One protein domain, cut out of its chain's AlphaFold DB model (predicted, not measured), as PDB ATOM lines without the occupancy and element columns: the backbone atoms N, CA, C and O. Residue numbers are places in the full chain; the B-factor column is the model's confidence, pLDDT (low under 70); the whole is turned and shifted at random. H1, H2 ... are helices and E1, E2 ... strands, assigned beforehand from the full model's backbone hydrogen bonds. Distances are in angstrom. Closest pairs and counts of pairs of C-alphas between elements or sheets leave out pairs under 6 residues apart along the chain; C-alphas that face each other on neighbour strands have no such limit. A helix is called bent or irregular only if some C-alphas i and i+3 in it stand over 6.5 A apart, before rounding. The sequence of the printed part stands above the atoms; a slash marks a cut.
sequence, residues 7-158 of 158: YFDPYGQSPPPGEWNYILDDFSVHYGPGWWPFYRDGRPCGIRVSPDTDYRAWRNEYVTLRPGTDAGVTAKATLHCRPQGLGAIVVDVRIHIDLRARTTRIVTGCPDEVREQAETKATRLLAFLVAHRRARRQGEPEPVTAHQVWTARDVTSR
ATOM      1  N   TYR A   7     205.989 211.204 217.966       94.06
ATOM      2  CA  TYR A   7     205.426 210.776 216.684       94.06
ATOM      3  C   TYR A   7     204.894 211.963 215.876       94.06
ATOM      4  O   TYR A   7     204.706 213.059 216.400       94.06
ATOM      5  N   PHE A   8     204.682 211.758 214.576       95.50
ATOM      6  CA  PHE A   8     204.113 212.772 213.690       95.50
ATOM      7  C   PHE A   8     202.580 212.771 213.761       95.50
ATOM      8  O   PHE A   8     201.953 211.744 213.506       95.50
ATOM      9  N   ASP A   9     201.986 213.927 214.061       94.19
ATOM     10  CA  ASP A   9     200.552 214.189 213.922       94.19
ATOM     11  C   ASP A   9     200.322 215.114 212.710       94.19
ATOM     12  O   ASP A   9     200.706 216.290 212.765       94.19
ATOM     13  N   PRO A  10     199.684 214.631 211.623       93.44
ATOM     14  CA  PRO A  10     199.429 215.433 210.424       93.44
ATOM     15  C   PRO A  10     198.478 216.611 210.656       93.44
ATOM     16  O   PRO A  10     198.361 217.466 209.786       93.44
ATOM     17  N   TYR A  11     197.803 216.662 211.806       91.19
ATOM     18  CA  TYR A  11     196.930 217.761 212.206       91.19
ATOM     19  C   TYR A  11     197.383 218.419 213.513       91.19
ATOM     20  O   TYR A  11     196.588 219.111 214.152       91.19
ATOM     21  N   GLY A  12     198.631 218.175 213.924       90.38
ATOM     22  CA  GLY A  12     199.203 218.756 215.127       90.38
ATOM     23  C   GLY A  12     199.239 220.282 215.045       90.38
ATOM     24  O   GLY A  12     199.637 220.853 214.032       90.38
ATOM     25  N   GLN A  13     198.818 220.936 216.121       89.44
ATOM     26  CA  GLN A  13     198.770 222.386 216.257       89.44
ATOM     27  C   GLN A  13     199.636 222.842 217.426       89.44
ATOM     28  O   GLN A  13     199.763 222.154 218.445       89.44
ATOM     29  N   SER A  14     200.199 224.040 217.293       88.88
ATOM     30  CA  SER A  14     200.788 224.749 218.422       88.88
ATOM     31  C   SER A  14     199.720 225.045 219.484       88.88
ATOM     32  O   SER A  14     198.551 225.246 219.136       88.88
ATOM     33  N   PRO A  15     200.106 225.136 220.767       87.50
ATOM     34  CA  PRO A  15     199.219 225.635 221.811       87.50
ATOM     35  C   PRO A  15     198.639 227.003 221.447       87.50
ATOM     36  O   PRO A  15     199.335 227.797 220.803       87.50
ATOM     37  N   PRO A  16     197.408 227.317 221.887       88.75
ATOM     38  CA  PRO A  16     196.871 228.656 221.716       88.75
ATOM     39  C   PRO A  16     197.808 229.695 222.358       88.75
ATOM     40  O   PRO A  16     198.319 229.446 223.461       88.75
ATOM     41  N   PRO A  17     198.055 230.837 221.690       85.50
ATOM     42  CA  PRO A  17     198.863 231.909 222.254       85.50
ATOM     43  C   PRO A  17     198.130 232.594 223.415       85.50
ATOM     44  O   PRO A  17     196.904 232.569 223.495       85.50
ATOM     45  N   GLY A  18     198.889 233.258 224.289       86.94
ATOM     46  CA  GLY A  18     198.337 234.082 225.366       86.94
ATOM     47  C   GLY A  18     197.688 233.298 226.511       86.94
ATOM     48  O   GLY A  18     198.006 232.134 226.780       86.94
ATOM     49  N   GLU A  19     196.801 233.982 227.233       88.50
ATOM     50  CA  GLU A  19     196.048 233.406 228.344       88.50
ATOM     51  C   GLU A  19     194.812 232.660 227.837       88.50
ATOM     52  O   GLU A  19     194.015 233.195 227.071       88.50
ATOM     53  N   TRP A  20     194.655 231.419 228.290       93.12
ATOM     54  CA  TRP A  20     193.504 230.574 227.992       93.12
ATOM     55  C   TRP A  20     193.261 229.587 229.130       93.12
ATOM     56  O   TRP A  20     194.169 229.287 229.917       93.12
ATOM     57  N   ASN A  21     192.045 229.053 229.202       95.69
ATOM     58  CA  ASN A  21     191.642 228.021 230.152       95.69
ATOM     59  C   ASN A  21     191.096 226.787 229.432       95.69
ATOM     60  O   ASN A  21     190.877 226.775 228.223       95.69
ATOM     61  N   TYR A  22     190.895 225.713 230.192       97.31
ATOM     62  CA  TYR A  22     190.159 224.563 229.687       97.31
ATOM     63  C   TYR A  22     188.656 224.786 229.834       97.31
ATOM     64  O   TYR A  22     188.193 225.280 230.861       97.31
ATOM     65  N   ILE A  23     187.910 224.340 228.833       96.88
ATOM     66  CA  ILE A  23     186.457 224.211 228.859       96.88
ATOM     67  C   ILE A  23     186.074 222.753 228.590       96.88
ATOM     68  O   ILE A  23     186.800 222.014 227.918       96.88
ATOM     69  N   LEU A  24     184.941 222.321 229.145       97.19
ATOM     70  CA  LEU A  24     184.404 220.988 228.898       97.19
ATOM     71  C   LEU A  24     183.977 220.861 227.429       97.19
ATOM     72  O   LEU A  24     183.086 221.576 226.985       97.19
ATOM     73  N   ASP A  25     184.582 219.931 226.697       95.88
ATOM     74  CA  ASP A  25     184.269 219.636 225.295       95.88
ATOM     75  C   ASP A  25     183.717 218.211 225.171       95.88
ATOM     76  O   ASP A  25     184.315 217.312 224.574       95.88
ATOM     77  N   ASP A  26     182.587 217.996 225.837       94.31
ATOM     78  CA  ASP A  26     181.840 216.745 225.843       94.31
ATOM     79  C   ASP A  26     180.346 217.051 226.046       94.31
ATOM     80  O   ASP A  26     179.976 218.169 226.407       94.31
ATOM     81  N   PHE A  27     179.488 216.059 225.823       92.56
ATOM     82  CA  PHE A  27     178.033 216.191 225.894       92.56
ATOM     83  C   PHE A  27     177.430 215.292 226.974       92.56
ATOM     84  O   PHE A  27     178.021 214.282 227.379       92.56
ATOM     85  N   SER A  28     176.226 215.662 227.424       93.50
ATOM     86  CA  SER A  28     175.433 214.889 228.392       93.50
ATOM     87  C   SER A  28     176.226 214.551 229.659       93.50
ATOM     88  O   SER A  28     176.217 213.420 230.147       93.50
ATOM     89  N   VAL A  29     176.997 215.526 230.139       96.75
ATOM     90  CA  VAL A  29     177.744 215.445 231.391       96.75
ATOM     91  C   VAL A  29     176.990 216.269 232.418       96.75
ATOM     92  O   VAL A  29     176.694 217.432 232.174       96.75
ATOM     93  N   HIS A  30     176.734 215.686 233.580       96.56
ATOM     94  CA  HIS A  30     176.111 216.365 234.712       96.56
ATOM     95  C   HIS A  30     177.051 216.341 235.909       96.56
ATOM     96  O   HIS A  30     178.015 215.562 235.944       96.56
ATOM     97  N   TYR A  31     176.781 217.177 236.910       97.75
ATOM     98  CA  TYR A  31     177.521 217.058 238.153       97.75
ATOM     99  C   TYR A  31     177.015 215.894 239.006       97.75
ATOM    100  O   TYR A  31     175.815 215.675 239.145       97.75
ATOM    101  N   GLY A  32     177.941 215.169 239.632       94.75
ATOM    102  CA  GLY A  32     177.629 214.121 240.603       94.75
ATOM    103  C   GLY A  32     178.459 214.221 241.885       94.75
ATOM    104  O   GLY A  32     179.287 215.129 242.032       94.75
ATOM    105  N   PRO A  33     178.219 213.326 242.859       93.31
ATOM    106  CA  PRO A  33     178.829 213.390 244.186       93.31
ATOM    107  C   PRO A  33     180.340 213.078 244.180       93.31
ATOM    108  O   PRO A  33     180.920 212.707 243.171       93.31
ATOM    109  N   GLY A  34     181.011 213.232 245.327       93.12
ATOM    110  CA  GLY A  34     182.409 212.799 245.504       93.12
ATOM    111  C   GLY A  34     183.480 213.815 245.079       93.12
ATOM    112  O   GLY A  34     183.230 215.025 245.011       93.12
ATOM    113  N   TRP A  35     184.715 213.349 244.866       96.12
ATOM    114  CA  TRP A  35     185.844 214.205 244.465       96.12
ATOM    115  C   TRP A  35     185.802 214.549 242.981       96.12
ATOM    116  O   TRP A  35     185.901 215.726 242.634       96.12
ATOM    117  N   TRP A  36     185.612 213.538 242.135       97.62
ATOM    118  CA  TRP A  36     185.373 213.712 240.709       97.62
ATOM    119  C   TRP A  36     183.976 214.299 240.476       97.62
ATOM    120  O   TRP A  36     183.015 213.739 240.995       97.62
ATOM    121  N   PRO A  37     183.828 215.418 239.750       97.12
ATOM    122  CA  PRO A  37     182.527 216.062 239.636       97.12
ATOM    123  C   PRO A  37     181.699 215.577 238.440       97.12
ATOM    124  O   PRO A  37     180.506 215.838 238.443       97.12
ATOM    125  N   PHE A  38     182.269 214.892 237.442       98.06
ATOM    126  CA  PHE A  38     181.603 214.662 236.151       98.06
ATOM    127  C   PHE A  38     180.984 213.271 236.023       98.06
ATOM    128  O   PHE A  38     181.658 212.248 236.178       98.06
ATOM    129  N   TYR A  39     179.686 213.240 235.745       97.44
ATOM    130  CA  TYR A  39     178.895 212.022 235.698       97.44
ATOM    131  C   TYR A  39     178.111 211.931 234.390       97.44
ATOM    132  O   TYR A  39     177.664 212.937 233.842       97.44
ATOM    133  N   ARG A  40     177.919 210.698 233.925       96.12
ATOM    134  CA  ARG A  40     177.006 210.335 232.840       96.12
ATOM    135  C   ARG A  40     176.234 209.099 233.283       96.12
ATOM    136  O   ARG A  40     176.824 208.197 233.880       96.12
ATOM    137  N   ASP A  41     174.921 209.098 233.081       94.44
ATOM    138  CA  ASP A  41     174.027 207.998 233.478       94.44
ATOM    139  C   ASP A  41     174.197 207.570 234.951       94.44
ATOM    140  O   ASP A  41     174.254 206.388 235.295       94.44
ATOM    141  N   GLY A  42     174.357 208.556 235.843       93.44
ATOM    142  CA  GLY A  42     174.516 208.334 237.285       93.44
ATOM    143  C   GLY A  42     175.868 207.747 237.714       93.44
ATOM    144  O   GLY A  42     176.039 207.416 238.887       93.44
ATOM    145  N   ARG A  43     176.852 207.637 236.811       95.44
ATOM    146  CA  ARG A  43     178.183 207.077 237.102       95.44
ATOM    147  C   ARG A  43     179.305 208.071 236.783       95.44
ATOM    148  O   ARG A  43     179.159 208.844 235.836       95.44
ATOM    149  N   PRO A  44     180.439 208.038 237.516       96.62
ATOM    150  CA  PRO A  44     181.626 208.802 237.142       96.62
ATOM    151  C   PRO A  44     182.033 208.490 235.699       96.62
ATOM    152  O   PRO A  44     182.200 207.321 235.344       96.62
ATOM    153  N   CYS A  45     182.213 209.518 234.875       97.12
ATOM    154  CA  CYS A  45     182.617 209.364 233.478       97.12
ATOM    155  C   CYS A  45     183.963 210.044 233.202       97.12
ATOM    156  O   CYS A  45     184.384 210.941 233.929       97.12
ATOM    157  N   GLY A  46     184.658 209.602 232.152       98.00
ATOM    158  CA  GLY A  46     185.757 210.381 231.587       98.00
ATOM    159  C   GLY A  46     185.210 211.529 230.743       98.00
ATOM    160  O   GLY A  46     184.136 211.392 230.165       98.00
ATOM    161  N   ILE A  47     185.962 212.621 230.662       98.12
ATOM    162  CA  ILE A  47     185.597 213.802 229.874       98.12
ATOM    163  C   ILE A  47     186.735 214.201 228.943       98.12
ATOM    164  O   ILE A  47     187.908 213.920 229.216       98.12
ATOM    165  N   ARG A  48     186.387 214.907 227.871       97.75
ATOM    166  CA  ARG A  48     187.335 215.653 227.046       97.75
ATOM    167  C   ARG A  48     187.236 217.138 227.378       97.75
ATOM    168  O   ARG A  48     186.150 217.665 227.593       97.75
ATOM    169  N   VAL A  49     188.382 217.802 227.430       97.56
ATOM    170  CA  VAL A  49     188.467 219.260 227.539       97.56
ATOM    171  C   VAL A  49     189.277 219.818 226.383       97.56
ATOM    172  O   VAL A  49     190.180 219.151 225.865       97.56
ATOM    173  N   SER A  50     188.961 221.047 226.002       95.81
ATOM    174  CA  SER A  50     189.673 221.814 224.986       95.81
ATOM    175  C   SER A  50     190.047 223.191 225.528       95.81
ATOM    176  O   SER A  50     189.454 223.627 226.517       95.81
ATOM    177  N   PRO A  51     190.998 223.899 224.901       95.38
ATOM    178  CA  PRO A  51     191.144 225.330 225.126       95.38
ATOM    179  C   PRO A  51     189.826 226.076 224.881       95.38
ATOM    180  O   PRO A  51     189.034 225.685 224.017       95.38
ATOM    181  N   ASP A  52     189.596 227.146 225.635       93.69
ATOM    182  CA  ASP A  52     188.408 228.005 225.560       93.69
ATOM    183  C   ASP A  52     188.520 229.139 224.525       93.69
ATOM    184  O   ASP A  52     187.660 230.022 224.473       93.69
ATOM    185  N   THR A  53     189.550 229.109 223.676       90.06
ATOM    186  CA  THR A  53     189.851 230.200 222.740       90.06
ATOM    187  C   THR A  53     188.962 230.197 221.495       90.06
ATOM    188  O   THR A  53     188.464 231.254 221.133       90.06
ATOM    189  N   ASP A  54     188.702 229.034 220.881       84.19
ATOM    190  CA  ASP A  54     187.886 228.873 219.655       84.19
ATOM    191  C   ASP A  54     187.064 227.568 219.665       84.19
ATOM    192  O   ASP A  54     187.471 226.570 220.271       84.19
ATOM    193  N   TYR A  55     185.946 227.531 218.925       82.88
ATOM    194  CA  TYR A  55     185.197 226.292 218.662       82.88
ATOM    195  C   TYR A  55     185.688 225.586 217.405       82.88
ATOM    196  O   TYR A  55     185.189 225.802 216.301       82.88
ATOM    197  N   ARG A  56     186.691 224.725 217.558       81.88
ATOM    198  CA  ARG A  56     187.249 223.962 216.439       81.88
ATOM    199  C   ARG A  56     187.819 222.625 216.889       81.88
ATOM    200  O   ARG A  56     187.935 222.343 218.080       81.88
ATOM    201  N   ALA A  57     188.218 221.809 215.917       80.69
ATOM    202  CA  ALA A  57     188.957 220.583 216.175       80.69
ATOM    203  C   ALA A  57     190.384 220.899 216.666       80.69
ATOM    204  O   ALA A  57     191.270 221.198 215.867       80.69
ATOM    205  N   TRP A  58     190.601 220.811 217.981       83.62
ATOM    206  CA  TRP A  58     191.866 221.144 218.658       83.62
ATOM    207  C   TRP A  58     192.946 220.049 218.597       83.62
ATOM    208  O   TRP A  58     194.095 220.298 218.954       83.62
ATOM    209  N   ARG A  59     192.603 218.840 218.127       88.75
ATOM    210  CA  ARG A  59     193.527 217.702 217.936       88.75
ATOM    211  C   ARG A  59     194.393 217.413 219.167       88.75
ATOM    212  O   ARG A  59     193.835 217.015 220.186       88.75
ATOM    213  N   ASN A  60     195.712 217.580 219.083       88.62
ATOM    214  CA  ASN A  60     196.647 217.331 220.182       88.62
ATOM    215  C   ASN A  60     196.368 218.204 221.417       88.62
ATOM    216  O   ASN A  60     196.747 217.837 222.525       88.62
ATOM    217  N   GLU A  61     195.672 219.330 221.260       93.06
ATOM    218  CA  GLU A  61     195.329 220.204 222.382       93.06
ATOM    219  C   GLU A  61     194.128 219.700 223.201       93.06
ATOM    220  O   GLU A  61     193.912 220.176 224.321       93.06
ATOM    221  N   TYR A  62     193.401 218.686 222.713       94.62
ATOM    222  CA  TYR A  62     192.437 217.968 223.538       94.62
ATOM    223  C   TYR A  62     193.133 217.209 224.665       94.62
ATOM    224  O   TYR A  62     194.108 216.486 224.458       94.62
ATOM    225  N   VAL A  63     192.562 217.299 225.863       97.00
ATOM    226  CA  VAL A  63     192.977 216.477 227.002       97.00
ATOM    227  C   VAL A  63     191.816 215.594 227.414       97.00
ATOM    228  O   VAL A  63     190.697 216.061 227.611       97.00
ATOM    229  N   THR A  64     192.083 214.297 227.563       97.94
ATOM    230  CA  THR A  64     191.109 213.366 228.146       97.94
ATOM    231  C   THR A  64     191.406 213.197 229.625       97.94
ATOM    232  O   THR A  64     192.512 212.798 229.992       97.94
ATOM    233  N   LEU A  65     190.417 213.453 230.475       98.50
ATOM    234  CA  LEU A  65     190.491 213.228 231.915       98.50
ATOM    235  C   LEU A  65     189.654 212.007 232.290       98.50
ATOM    236  O   LEU A  65     188.549 211.819 231.782       98.50
ATOM    237  N   ARG A  66     190.159 211.186 233.210       97.94
ATOM    238  CA  ARG A  66     189.415 210.063 233.789       97.94
ATOM    239  C   ARG A  66     189.476 210.095 235.315       97.94
ATOM    240  O   ARG A  66     190.556 210.374 235.855       97.94
ATOM    241  N   PRO A  67     188.366 209.769 236.003       97.50
ATOM    242  CA  PRO A  67     188.393 209.567 237.443       97.50
ATOM    243  C   PRO A  67     189.329 208.407 237.786       97.50
ATOM    244  O   PRO A  67     189.293 207.355 237.146       97.50
ATOM    245  N   GLY A  68     190.186 208.616 238.779       93.06
ATOM    246  CA  GLY A  68     190.939 207.562 239.444       93.06
ATOM    247  C   GLY A  68     190.233 207.097 240.717       93.06
ATOM    248  O   GLY A  68     189.060 207.389 240.954       93.06
ATOM    249  N   THR A  69     190.965 206.379 241.562       88.88
ATOM    250  CA  THR A  69     190.512 206.027 242.910       88.88
ATOM    251  C   THR A  69     190.489 207.259 243.819       88.88
ATOM    252  O   THR A  69     191.430 208.055 243.809       88.88
ATOM    253  N   ASP A  70     189.448 207.381 244.648       90.19
ATOM    254  CA  ASP A  70     189.265 208.471 245.622       90.19
ATOM    255  C   ASP A  70     189.337 209.876 244.984       90.19
ATOM    256  O   ASP A  70     188.458 210.244 244.202       90.19
ATOM    257  N   ALA A  71     190.359 210.671 245.314       95.69
ATOM    258  CA  ALA A  71     190.539 212.040 244.830       95.69
ATOM    259  C   ALA A  71     191.476 212.149 243.614       95.69
ATOM    260  O   ALA A  71     191.758 213.259 243.160       95.69
ATOM    261  N   GLY A  72     191.971 211.020 243.102       97.69
ATOM    262  CA  GLY A  72     192.903 210.988 241.982       97.69
ATOM    263  C   GLY A  72     192.214 211.186 240.634       97.69
ATOM    264  O   GLY A  72     191.111 210.699 240.395       97.69
ATOM    265  N   VAL A  73     192.901 211.856 239.716       98.31
ATOM    266  CA  VAL A  73     192.499 212.021 238.317       98.31
ATOM    267  C   VAL A  73     193.698 211.730 237.429       98.31
ATOM    268  O   VAL A  73     194.825 212.123 237.731       98.31
ATOM    269  N   THR A  74     193.456 211.038 236.319       97.75
ATOM    270  CA  THR A  74     194.463 210.845 235.270       97.75
ATOM    271  C   THR A  74     194.076 211.661 234.053       97.75
ATOM    272  O   THR A  74     193.001 211.459 233.490       97.75
ATOM    273  N   ALA A  75     194.962 212.553 233.630       97.81
ATOM    274  CA  ALA A  75     194.863 213.263 232.369       97.81
ATOM    275  C   ALA A  75     195.831 212.650 231.350       97.81
ATOM    276  O   ALA A  75     197.007 212.424 231.651       97.81
ATOM    277  N   LYS A  76     195.329 212.386 230.144       96.50
ATOM    278  CA  LYS A  76     196.133 212.081 228.960       96.50
ATOM    279  C   LYS A  76     196.164 213.329 228.084       96.50
ATOM    280  O   LYS A  76     195.104 213.772 227.640       96.50
ATOM    281  N   ALA A  77     197.358 213.860 227.849       95.44
ATOM    282  CA  ALA A  77     197.591 215.015 226.994       95.44
ATOM    283  C   ALA A  77     198.605 214.661 225.904       95.44
ATOM    284  O   ALA A  77     199.501 213.849 226.135       95.44
ATOM    285  N   THR A  78     198.476 215.307 224.753       95.31
ATOM    286  CA  THR A  78     199.435 215.216 223.654       95.31
ATOM    287  C   THR A  78     200.121 216.577 223.525       95.31
ATOM    288  O   THR A  78     199.470 217.612 223.397       95.31
ATOM    289  N   LEU A  79     201.442 216.606 223.661       94.94
ATOM    290  CA  LEU A  79     202.246 217.826 223.716       94.94
ATOM    291  C   LEU A  79     202.895 218.107 222.370       94.94
ATOM    292  O   LEU A  79     203.300 217.186 221.670       94.94
ATOM    293  N   HIS A  80     203.013 219.383 222.027       95.19
ATOM    294  CA  HIS A  80     203.588 219.831 220.767       95.19
ATOM    295  C   HIS A  80     205.094 220.020 220.952       95.19
ATOM    296  O   HIS A  80     205.515 220.905 221.690       95.19
ATOM    297  N   CYS A  81     205.907 219.226 220.255       93.75
ATOM    298  CA  CYS A  81     207.363 219.337 220.322       93.75
ATOM    299  C   CYS A  81     207.881 220.378 219.324       93.75
ATOM    300  O   CYS A  81     208.598 221.302 219.691       93.75
ATOM    301  N   ARG A  82     207.527 220.229 218.041       94.00
ATOM    302  CA  ARG A  82     207.961 221.127 216.957       94.00
ATOM    303  C   ARG A  82     207.089 220.965 215.707       94.00
ATOM    304  O   ARG A  82     206.573 219.868 215.489       94.00
ATOM    305  N   PRO A  83     207.000 221.983 214.835       94.12
ATOM    306  CA  PRO A  83     206.361 221.830 213.532       94.12
ATOM    307  C   PRO A  83     207.103 220.817 212.640       94.12
ATOM    308  O   PRO A  83     208.326 220.645 212.735       94.12
ATOM    309  N   GLN A  84     206.360 220.144 211.757       94.50
ATOM    310  CA  GLN A  84     206.897 219.264 210.718       94.50
ATOM    311  C   GLN A  84     205.935 219.177 209.522       94.50
ATOM    312  O   GLN A  84     204.881 218.555 209.603       94.50
ATOM    313  N   GLY A  85     206.315 219.757 208.380       92.31
ATOM    314  CA  GLY A  85     205.453 219.783 207.194       92.31
ATOM    315  C   GLY A  85     204.117 220.477 207.482       92.31
ATOM    316  O   GLY A  85     204.106 221.574 208.030       92.31
ATOM    317  N   LEU A  86     203.002 219.825 207.130       90.38
ATOM    318  CA  LEU A  86     201.641 220.317 207.405       90.38
ATOM    319  C   LEU A  86     201.142 220.026 208.834       90.38
ATOM    320  O   LEU A  86     200.026 220.410 209.165       90.38
ATOM    321  N   GLY A  87     201.939 219.343 209.660       93.44
ATOM    322  CA  GLY A  87     201.570 218.954 211.020       93.44
ATOM    323  C   GLY A  87     202.680 219.240 212.027       93.44
ATOM    324  O   GLY A  87     203.484 220.162 211.855       93.44
ATOM    325  N   ALA A  88     202.756 218.424 213.077       94.38
ATOM    326  CA  ALA A  88     203.747 218.579 214.137       94.38
ATOM    327  C   ALA A  88     204.294 217.239 214.627       94.38
ATOM    328  O   ALA A  88     203.638 216.201 214.541       94.38
ATOM    329  N   ILE A  89     205.500 217.274 215.186       95.06
ATOM    330  CA  ILE A  89     205.967 216.219 216.078       95.06
ATOM    331  C   ILE A  89     205.372 216.463 217.453       95.06
ATOM    332  O   ILE A  89     205.477 217.563 218.001       95.06
ATOM    333  N   VAL A  90     204.766 215.420 218.003       95.50
ATOM    334  CA  VAL A  90     204.082 215.444 219.286       95.50
ATOM    335  C   VAL A  90     204.542 214.301 220.184       95.50
ATOM    336  O   VAL A  90     205.164 213.344 219.722       95.50
ATOM    337  N   VAL A  91     204.227 214.394 221.473       94.56
ATOM    338  CA  VAL A  91     204.500 213.344 222.458       94.56
ATOM    339  C   VAL A  91     203.337 213.192 223.426       94.56
ATOM    340  O   VAL A  91     202.787 214.174 223.925       94.56
ATOM    341  N   ASP A  92     202.956 211.952 223.710       94.50
ATOM    342  CA  ASP A  92     201.923 211.655 224.697       94.50
ATOM    343  C   ASP A  92     202.502 211.710 226.115       94.50
ATOM    344  O   ASP A  92     203.480 211.034 226.439       94.50
ATOM    345  N   VAL A  93     201.835 212.449 226.999       94.19
ATOM    346  CA  VAL A  93     202.159 212.502 228.426       94.19
ATOM    347  C   VAL A  93     200.951 212.144 229.279       94.19
ATOM    348  O   VAL A  93     199.787 212.323 228.903       94.19
ATOM    349  N   ARG A  94     201.233 211.646 230.483       95.25
ATOM    350  CA  ARG A  94     200.223 211.451 231.521       95.25
ATOM    351  C   ARG A  94     200.480 212.414 232.663       95.25
ATOM    352  O   ARG A  94     201.605 212.531 233.141       95.25
ATOM    353  N   ILE A  95     199.422 213.058 233.128       96.81
ATOM    354  CA  ILE A  95     199.447 213.942 234.289       96.81
ATOM    355  C   ILE A  95     198.528 213.323 235.336       96.81
ATOM    356  O   ILE A  95     197.376 212.992 235.056       96.81
ATOM    357  N   HIS A  96     199.047 213.144 236.544       97.38
ATOM    358  CA  HIS A  96     198.248 212.798 237.706       97.38
ATOM    359  C   HIS A  96     197.849 214.074 238.441       97.38
ATOM    360  O   HIS A  96     198.684 214.955 238.651       97.38
ATOM    361  N   ILE A  97     196.585 214.170 238.836       98.38
ATOM    362  CA  ILE A  97     196.057 215.296 239.604       98.38
ATOM    363  C   ILE A  97     195.420 214.735 240.871       98.38
ATOM    364  O   ILE A  97     194.565 213.853 240.794       98.38
ATOM    365  N   ASP A  98     195.821 215.257 242.025       97.88
ATOM    366  CA  ASP A  98     195.208 214.950 243.316       97.88
ATOM    367  C   ASP A  98     194.269 216.099 243.703       97.88
ATOM    368  O   ASP A  98     194.698 217.220 243.981       97.88
ATOM    369  N   LEU A  99     192.963 215.829 243.721       97.81
ATOM    370  CA  LEU A  99     191.934 216.821 244.035       97.81
ATOM    371  C   LEU A  99     191.798 217.125 245.532       97.81
ATOM    372  O   LEU A  99     191.136 218.109 245.893       97.81
ATOM    373  N   ARG A 100     192.354 216.285 246.407       96.75
ATOM    374  CA  ARG A 100     192.397 216.513 247.854       96.75
ATOM    375  C   ARG A 100     193.558 217.437 248.185       96.75
ATOM    376  O   ARG A 100     193.320 218.486 248.780       96.75
ATOM    377  N   ALA A 101     194.764 217.080 247.751       97.38
ATOM    378  CA  ALA A 101     195.973 217.871 247.967       97.38
ATOM    379  C   ALA A 101     196.047 219.114 247.064       97.38
ATOM    380  O   ALA A 101     196.762 220.058 247.381       97.38
ATOM    381  N   ARG A 102     195.276 219.142 245.965       97.62
ATOM    382  CA  ARG A 102     195.334 220.170 244.909       97.62
ATOM    383  C   ARG A 102     196.729 220.277 244.304       97.62
ATOM    384  O   ARG A 102     197.269 221.364 244.133       97.62
ATOM    385  N   THR A 103     197.299 219.129 243.978       97.75
ATOM    386  CA  THR A 103     198.636 219.025 243.399       97.75
ATOM    387  C   THR A 103     198.579 218.297 242.073       97.75
ATOM    388  O   THR A 103     197.692 217.472 241.830       97.75
ATOM    389  N   THR A 104     199.559 218.566 241.222       97.75
ATOM    390  CA  THR A 104     199.743 217.867 239.955       97.75
ATOM    391  C   THR A 104     201.108 217.201 239.919       97.75
ATOM    392  O   THR A 104     202.055 217.627 240.578       97.75
ATOM    393  N   ARG A 105     201.203 216.109 239.166       96.12
ATOM    394  CA  ARG A 105     202.452 215.397 238.924       96.12
ATOM    395  C   ARG A 105     202.474 214.893 237.495       96.12
ATOM    396  O   ARG A 105     201.619 214.100 237.101       96.12
ATOM    397  N   ILE A 106     203.479 215.299 236.736       94.44
ATOM    398  CA  ILE A 106     203.746 214.724 235.420       94.44
ATOM    399  C   ILE A 106     204.329 213.328 235.641       94.44
ATOM    400  O   ILE A 106     205.288 213.146 236.395       94.44
ATOM    401  N   VAL A 107     203.703 212.313 235.049       85.12
ATOM    402  CA  VAL A 107     204.187 210.936 235.148       85.12
ATOM    403  C   VAL A 107     205.517 210.842 234.396       85.12
ATOM    404  O   VAL A 107     205.682 211.443 233.337       85.12
ATOM    405  N   THR A 108     206.476 210.122 234.980       74.94
ATOM    406  CA  THR A 108     207.856 209.978 234.488       74.94
ATOM    407  C   THR A 108     207.918 209.698 232.987       74.94
ATOM    408  O   THR A 108     207.148 208.874 232.494       74.94
ATOM    409  N   GLY A 109     208.872 210.326 232.293       77.31
ATOM    410  CA  GLY A 109     209.100 210.140 230.854       77.31
ATOM    411  C   GLY A 109     208.711 211.332 229.974       77.31
ATOM    412  O   GLY A 109     208.831 211.219 228.759       77.31
ATOM    413  N   CYS A 110     208.275 212.455 230.558       86.00
ATOM    414  CA  CYS A 110     208.101 213.717 229.831       86.00
ATOM    415  C   CYS A 110     209.470 214.270 229.392       86.00
ATOM    416  O   CYS A 110     210.310 214.479 230.274       86.00
ATOM    417  N   PRO A 111     209.692 214.513 228.087       88.31
ATOM    418  CA  PRO A 111     210.889 215.197 227.604       88.31
ATOM    419  C   PRO A 111     211.002 216.607 228.195       88.31
ATOM    420  O   PRO A 111     209.981 217.246 228.477       88.31
ATOM    421  N   ASP A 112     212.231 217.086 228.396       89.31
ATOM    422  CA  ASP A 112     212.482 218.382 229.037       89.31
ATOM    423  C   ASP A 112     212.031 219.549 228.154       89.31
ATOM    424  O   ASP A 112     211.511 220.540 228.662       89.31
ATOM    425  N   GLU A 113     212.106 219.387 226.832       90.06
ATOM    426  CA  GLU A 113     211.713 220.386 225.835       90.06
ATOM    427  C   GLU A 113     210.219 220.729 225.886       90.06
ATOM    428  O   GLU A 113     209.817 221.815 225.474       90.06
ATOM    429  N   VAL A 114     209.383 219.818 226.395       93.00
ATOM    430  CA  VAL A 114     207.927 220.008 226.521       93.00
ATOM    431  C   VAL A 114     207.464 220.064 227.980       93.00
ATOM    432  O   VAL A 114     206.261 220.081 228.252       93.00
ATOM    433  N   ARG A 115     208.397 220.099 228.940       93.00
ATOM    434  CA  ARG A 115     208.083 220.083 230.374       93.00
ATOM    435  C   ARG A 115     207.269 221.301 230.798       93.00
ATOM    436  O   ARG A 115     206.238 221.135 231.441       93.00
ATOM    437  N   GLU A 116     207.663 222.498 230.369       93.62
ATOM    438  CA  GLU A 116     206.919 223.733 230.655       93.62
ATOM    439  C   GLU A 116     205.483 223.671 230.103       93.62
ATOM    440  O   GLU A 116     204.516 224.047 230.775       93.62
ATOM    441  N   GLN A 117     205.312 223.113 228.898       94.44
ATOM    442  CA  GLN A 117     203.993 222.897 228.307       94.44
ATOM    443  C   GLN A 117     203.154 221.931 229.161       94.44
ATOM    444  O   GLN A 117     201.970 222.183 229.407       94.44
ATOM    445  N   ALA A 118     203.756 220.837 229.632       95.12
ATOM    446  CA  ALA A 118     203.108 219.866 230.505       95.12
ATOM    447  C   ALA A 118     202.667 220.497 231.837       95.12
ATOM    448  O   ALA A 118     201.538 220.276 232.275       95.12
ATOM    449  N   GLU A 119     203.530 221.301 232.461       95.94
ATOM    450  CA  GLU A 119     203.276 221.994 233.732       95.94
ATOM    451  C   GLU A 119     202.177 223.052 233.593       95.94
ATOM    452  O   GLU A 119     201.261 223.122 234.422       95.94
ATOM    453  N   THR A 120     202.201 223.808 232.495       95.31
ATOM    454  CA  THR A 120     201.166 224.791 232.154       95.31
ATOM    455  C   THR A 120     199.805 224.116 232.008       95.31
ATOM    456  O   THR A 120     198.828 224.516 232.651       95.31
ATOM    457  N   LYS A 121     199.728 223.042 231.211       96.12
ATOM    458  CA  LYS A 121     198.486 222.275 231.048       96.12
ATOM    459  C   LYS A 121     198.045 221.659 232.374       96.12
ATOM    460  O   LYS A 121     196.873 221.758 232.715       96.12
ATOM    461  N   ALA A 122     198.957 221.079 233.157       97.50
ATOM    462  CA  ALA A 122     198.641 220.500 234.460       97.50
ATOM    463  C   ALA A 122     198.002 221.529 235.407       97.50
ATOM    464  O   ALA A 122     196.957 221.259 236.000       97.50
ATOM    465  N   THR A 123     198.589 222.723 235.497       97.44
ATOM    466  CA  THR A 123     198.080 223.829 236.319       97.44
ATOM    467  C   THR A 123     196.675 224.242 235.887       97.44
ATOM    468  O   THR A 123     195.766 224.327 236.716       97.44
ATOM    469  N   ARG A 124     196.457 224.413 234.578       97.75
ATOM    470  CA  ARG A 124     195.146 224.776 234.017       97.75
ATOM    471  C   ARG A 124     194.095 223.682 234.221       97.75
ATOM    472  O   ARG A 124     192.955 223.991 234.553       97.75
ATOM    473  N   LEU A 125     194.466 222.406 234.094       98.50
ATOM    474  CA  LEU A 125     193.568 221.277 234.370       98.50
ATOM    475  C   LEU A 125     193.154 221.236 235.844       98.50
ATOM    476  O   LEU A 125     191.985 221.007 236.146       98.50
ATOM    477  N   LEU A 126     194.082 221.483 236.774       98.62
ATOM    478  CA  LEU A 126     193.746 221.568 238.195       98.62
ATOM    479  C   LEU A 126     192.783 222.734 238.469       98.62
ATOM    480  O   LEU A 126     191.785 222.536 239.165       98.62
ATOM    481  N   ALA A 127     193.048 223.916 237.907       98.44
ATOM    482  CA  ALA A 127     192.172 225.081 238.045       98.44
ATOM    483  C   ALA A 127     190.754 224.788 237.523       98.44
ATOM    484  O   ALA A 127     189.777 225.013 238.241       98.44
ATOM    485  N   PHE A 128     190.651 224.184 236.335       98.56
ATOM    486  CA  PHE A 128     189.399 223.708 235.747       98.56
ATOM    487  C   PHE A 128     188.638 222.765 236.695       98.56
ATOM    488  O   PHE A 128     187.473 223.001 237.024       98.56
ATOM    489  N   LEU A 129     189.300 221.725 237.217       98.50
ATOM    490  CA  LEU A 129     188.663 220.758 238.120       98.50
ATOM    491  C   LEU A 129     188.207 221.402 239.436       98.50
ATOM    492  O   LEU A 129     187.130 221.083 239.945       98.50
ATOM    493  N   VAL A 130     189.000 222.313 240.000       98.19
ATOM    494  CA  VAL A 130     188.638 223.050 241.220       98.19
ATOM    495  C   VAL A 130     187.422 223.948 240.978       98.19
ATOM    496  O   VAL A 130     186.515 223.961 241.817       98.19
ATOM    497  N   ALA A 131     187.364 224.643 239.839       98.00
ATOM    498  CA  ALA A 131     186.238 225.495 239.467       98.00
ATOM    499  C   ALA A 131     184.934 224.693 239.344       98.00
ATOM    500  O   ALA A 131     183.944 225.027 239.995       98.00
ATOM    501  N   HIS A 132     184.947 223.568 238.627       98.19
ATOM    502  CA  HIS A 132     183.764 222.711 238.478       98.19
ATOM    503  C   HIS A 132     183.295 222.092 239.801       98.19
ATOM    504  O   HIS A 132     182.098 221.990 240.069       98.19
ATOM    505  N   ARG A 133     184.223 221.738 240.697       97.50
ATOM    506  CA  ARG A 133     183.855 221.283 242.046       97.50
ATOM    507  C   ARG A 133     183.217 222.386 242.883       97.50
ATOM    508  O   ARG A 133     182.352 222.084 243.708       97.50
ATOM    509  N   ARG A 134     183.653 223.636 242.714       97.19
ATOM    510  CA  ARG A 134     183.033 224.797 243.362       97.19
ATOM    511  C   ARG A 134     181.627 225.031 242.813       97.19
ATOM    512  O   ARG A 134     180.715 225.111 243.627       97.19
ATOM    513  N   ALA A 135     181.457 225.043 241.492       97.12
ATOM    514  CA  ALA A 135     180.159 225.194 240.832       97.12
ATOM    515  C   ALA A 135     179.148 224.153 241.340       97.12
ATOM    516  O   ALA A 135     178.098 224.507 241.867       97.12
ATOM    517  N   ARG A 136     179.523 222.867 241.354       96.50
ATOM    518  CA  ARG A 136     178.679 221.816 241.945       96.50
ATOM    519  C   ARG A 136     178.302 222.104 243.403       96.50
ATOM    520  O   ARG A 136     177.162 221.901 243.801       96.50
ATOM    521  N   ARG A 137     179.256 222.529 244.242       96.06
ATOM    522  CA  ARG A 137     178.981 222.851 245.660       96.06
ATOM    523  C   ARG A 137     178.027 224.033 245.823       96.06
ATOM    524  O   ARG A 137     177.394 224.133 246.866       96.06
ATOM    525  N   GLN A 138     177.957 224.910 244.829       96.50
ATOM    526  CA  GLN A 138     177.023 226.031 244.780       96.50
ATOM    527  C   GLN A 138     175.636 225.618 244.265       96.50
ATOM    528  O   GLN A 138     174.738 226.448 244.250       96.50
ATOM    529  N   GLY A 139     175.439 224.342 243.914       95.50
ATOM    530  CA  GLY A 139     174.152 223.811 243.474       95.50
ATOM    531  C   GLY A 139     173.929 223.875 241.967       95.50
ATOM    532  O   GLY A 139     172.825 223.573 241.525       95.50
ATOM    533  N   GLU A 140     174.953 224.222 241.179       94.75
ATOM    534  CA  GLU A 140     174.853 224.147 239.720       94.75
ATOM    535  C   GLU A 140     174.532 222.701 239.300       94.75
ATOM    536  O   GLU A 140     175.175 221.775 239.813       94.75
ATOM    537  N   PRO A 141     173.554 222.473 238.401       87.94
ATOM    538  CA  PRO A 141     173.128 221.125 238.025       87.94
ATOM    539  C   PRO A 141     174.066 220.471 237.001       87.94
ATOM    540  O   PRO A 141     174.313 219.262 237.049       87.94
ATOM    541  N   GLU A 142     174.635 221.263 236.093       93.88
ATOM    542  CA  GLU A 142     175.477 220.777 235.002       93.88
ATOM    543  C   GLU A 142     176.624 221.741 234.664       93.88
ATOM    544  O   GLU A 142     176.537 222.946 234.912       93.88
ATOM    545  N   PRO A 143     177.749 221.225 234.145       96.06
ATOM    546  CA  PRO A 143     178.819 222.050 233.609       96.06
ATOM    547  C   PRO A 143     178.412 222.727 232.297       96.06
ATOM    548  O   PRO A 143     177.830 222.103 231.416       96.06
ATOM    549  N   VAL A 144     178.832 223.982 232.129       94.88
ATOM    550  CA  VAL A 144     178.772 224.663 230.832       94.88
ATOM    551  C   VAL A 144     179.807 224.048 229.884       94.88
ATOM    552  O   VAL A 144     180.988 223.931 230.222       94.88
ATOM    553  N   THR A 145     179.355 223.660 228.696       95.25
ATOM    554  CA  THR A 145     180.169 223.040 227.640       95.25
ATOM    555  C   THR A 145     180.650 224.064 226.614       95.25
ATOM    556  O   THR A 145     180.028 225.111 226.418       95.25
ATOM    557  N   ALA A 146     181.724 223.734 225.892       93.69
ATOM    558  CA  ALA A 146     182.215 224.514 224.761       93.69
ATOM    559  C   ALA A 146     181.084 224.766 223.756       93.69
ATOM    560  O   ALA A 146     180.796 225.912 223.424       93.69
ATOM    561  N   HIS A 147     180.369 223.712 223.358       92.19
ATOM    562  CA  HIS A 147     179.243 223.811 222.429       92.19
ATOM    563  C   HIS A 147     178.186 224.844 222.864       92.19
ATOM    564  O   HIS A 147     177.731 225.640 222.042       92.19
ATOM    565  N   GLN A 148     177.804 224.862 224.148       92.75
ATOM    566  CA  GLN A 148     176.831 225.828 224.677       92.75
ATOM    567  C   GLN A 148     177.355 227.268 224.612       92.75
ATOM    568  O   GLN A 148     176.629 228.150 224.153       92.75
ATOM    569  N   VAL A 149     178.609 227.507 225.020       91.81
ATOM    570  CA  VAL A 149     179.226 228.847 224.959       91.81
ATOM    571  C   VAL A 149     179.214 229.385 223.535       91.81
ATOM    572  O   VAL A 149     178.851 230.537 223.305       91.81
ATOM    573  N   TRP A 150     179.583 228.551 222.569       88.19
ATOM    574  CA  TRP A 150     179.694 228.972 221.178       88.19
ATOM    575  C   TRP A 150     178.341 229.170 220.507       88.19
ATOM    576  O   TRP A 150     178.139 230.184 219.844       88.19
ATOM    577  N   THR A 151     177.375 228.294 220.782       89.62
ATOM    578  CA  THR A 151     175.996 228.479 220.308       89.62
ATOM    579  C   THR A 151     175.397 229.790 220.835       89.62
ATOM    580  O   THR A 151     174.743 230.515 220.091       89.62
ATOM    581  N   ALA A 152     175.654 230.147 222.099       87.62
ATOM    582  CA  ALA A 152     175.172 231.404 222.677       87.62
ATOM    583  C   ALA A 152     175.834 232.651 222.051       87.62
ATOM    584  O   ALA A 152     175.172 233.675 221.854       87.62
ATOM    585  N   ARG A 153     177.128 232.573 221.708       84.31
ATOM    586  CA  ARG A 153     177.857 233.656 221.022       84.31
ATOM    587  C   ARG A 153     177.331 233.901 219.608       84.31
ATOM    588  O   ARG A 153     177.136 235.058 219.237       84.31
ATOM    589  N   ASP A 154     177.045 232.837 218.863       74.31
ATOM    590  CA  ASP A 154     176.475 232.933 217.513       74.31
ATOM    591  C   ASP A 154     175.082 233.570 217.518       74.31
ATOM    592  O   ASP A 154     174.755 234.340 216.617       74.31
ATOM    593  N   VAL A 155     174.270 233.292 218.542       67.62
ATOM    594  CA  VAL A 155     172.953 233.931 218.716       67.62
ATOM    595  C   VAL A 155     173.089 235.419 219.041       67.62
ATOM    596  O   VAL A 155     172.303 236.214 218.548       67.62
ATOM    597  N   THR A 156     174.087 235.806 219.837       63.06
ATOM    598  CA  THR A 156     174.300 237.209 220.248       63.06
ATOM    599  C   THR A 156     174.945 238.063 219.144       63.06
ATOM    600  O   THR A 156     174.880 239.287 219.191       63.06
ATOM    601  N   SER A 157     175.571 237.428 218.149       59.66
ATOM    602  CA  SER A 157     176.223 238.102 217.014       59.66
ATOM    603  C   SER A 157     175.303 238.275 215.792       59.66
ATOM    604  O   SER A 157     175.767 238.732 214.748       59.66
ATOM    605  N   ARG A 158     174.028 237.878 215.903       50.38
ATOM    606  CA  ARG A 158     172.975 238.042 214.889       50.38
ATOM    607  C   ARG A 158     171.983 239.109 215.324       50.38
ATOM    608  O   ARG A 158     171.492 239.815 214.418       50.38
TER     609      ARG A 158
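Overview. This is residues 7 to 158 of the 158 residues of an uncharacterized protein of Actinomadura sp. KC216 (UniProt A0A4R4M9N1). A strongly twisted sheet of seven antiparallel strands curls round one long helix, H1, and includes a long hairpin of E6 and E7. The second helix, H2, stands up from the sheet at E2, and residues 152 to 158, its outer end and the tail, stick out from the body. The printed part has 152 residues, with eight named strands, E1 to E8, followed by the two named helices, and its class is mixed. The sheet is branched at E7, and E4 to E8 form a meander, each strand the antiparallel neighbour of the one before. The whole is compact, with a radius of gyration of the C-alphas of 15.8 A and spans of 47 by 46 by 26 A.

Arrangement. Start at E1, residues 7 to 9, an edge strand antiparallel to E7, residues 87 to 98; N 7 and O 90 are 2.9 A apart, within hydrogen-bond range. Edge strand E2, residues 22 to 24, is antiparallel to E4, residues 47 to 51, with N 23 to O 50 at 2.9 A. E3, residues 38 to 40, pairs with no named strand. Hairpins follow: E4 with E5, residues 63 to 67 (N 47 to O 65, 2.9 A); E5 with E6, residues 72 to 84 (N 66 to O 74, 2.9 A); E6 with E7 (N 79 to O 91, 2.8 A); and E7 with E8, residues 103 to 106 (N 96 to O 105, 2.8 A). E1 and E8 lie on one side of E7, E6 on the other side. H1, residues 112 to 137, is on the sheet; its closest C-alphas to E8 are Ala 122 and Thr 104, 6.2 A apart, and to E6 Val 114 and Cys 81, 6.3 A. H2, residues 146 to 156, is apart from H1 and stands up from the sheet over E2, at 58 degrees to a local plane fitted to just 6 C-alphas; their closest C-alphas, Leu 24 and Ala 146, are 5.9 A apart. Every O i to N i+4 pair is within hydrogen-bond range in H2, and 20 of 22 in H1.

Along the chain. Find C-alpha 7 at (205.426, 210.776, 216.684), where E1 begins. E6 runs 35.2 A from C-alpha 72 at (192.903, 210.988, 241.982), and E7 runs 33.2 A. H1 runs 37.7 A and is irregular, with C-alphas 113 and 116 7.6 A apart. H2, 15.6 A long, ends at C-alpha 156, (174.300, 237.209, 220.248).

Size, cuts and confidence. The C-alphas farthest apart, those of Thr 108 and Arg 158, are 48.9 A apart. The printed part has no cut; the long links are E1 to E2, E2 to E3 and E4 to E5. The mean pLDDT of the printed part is 92.9, with residues 155 to 158 under 70.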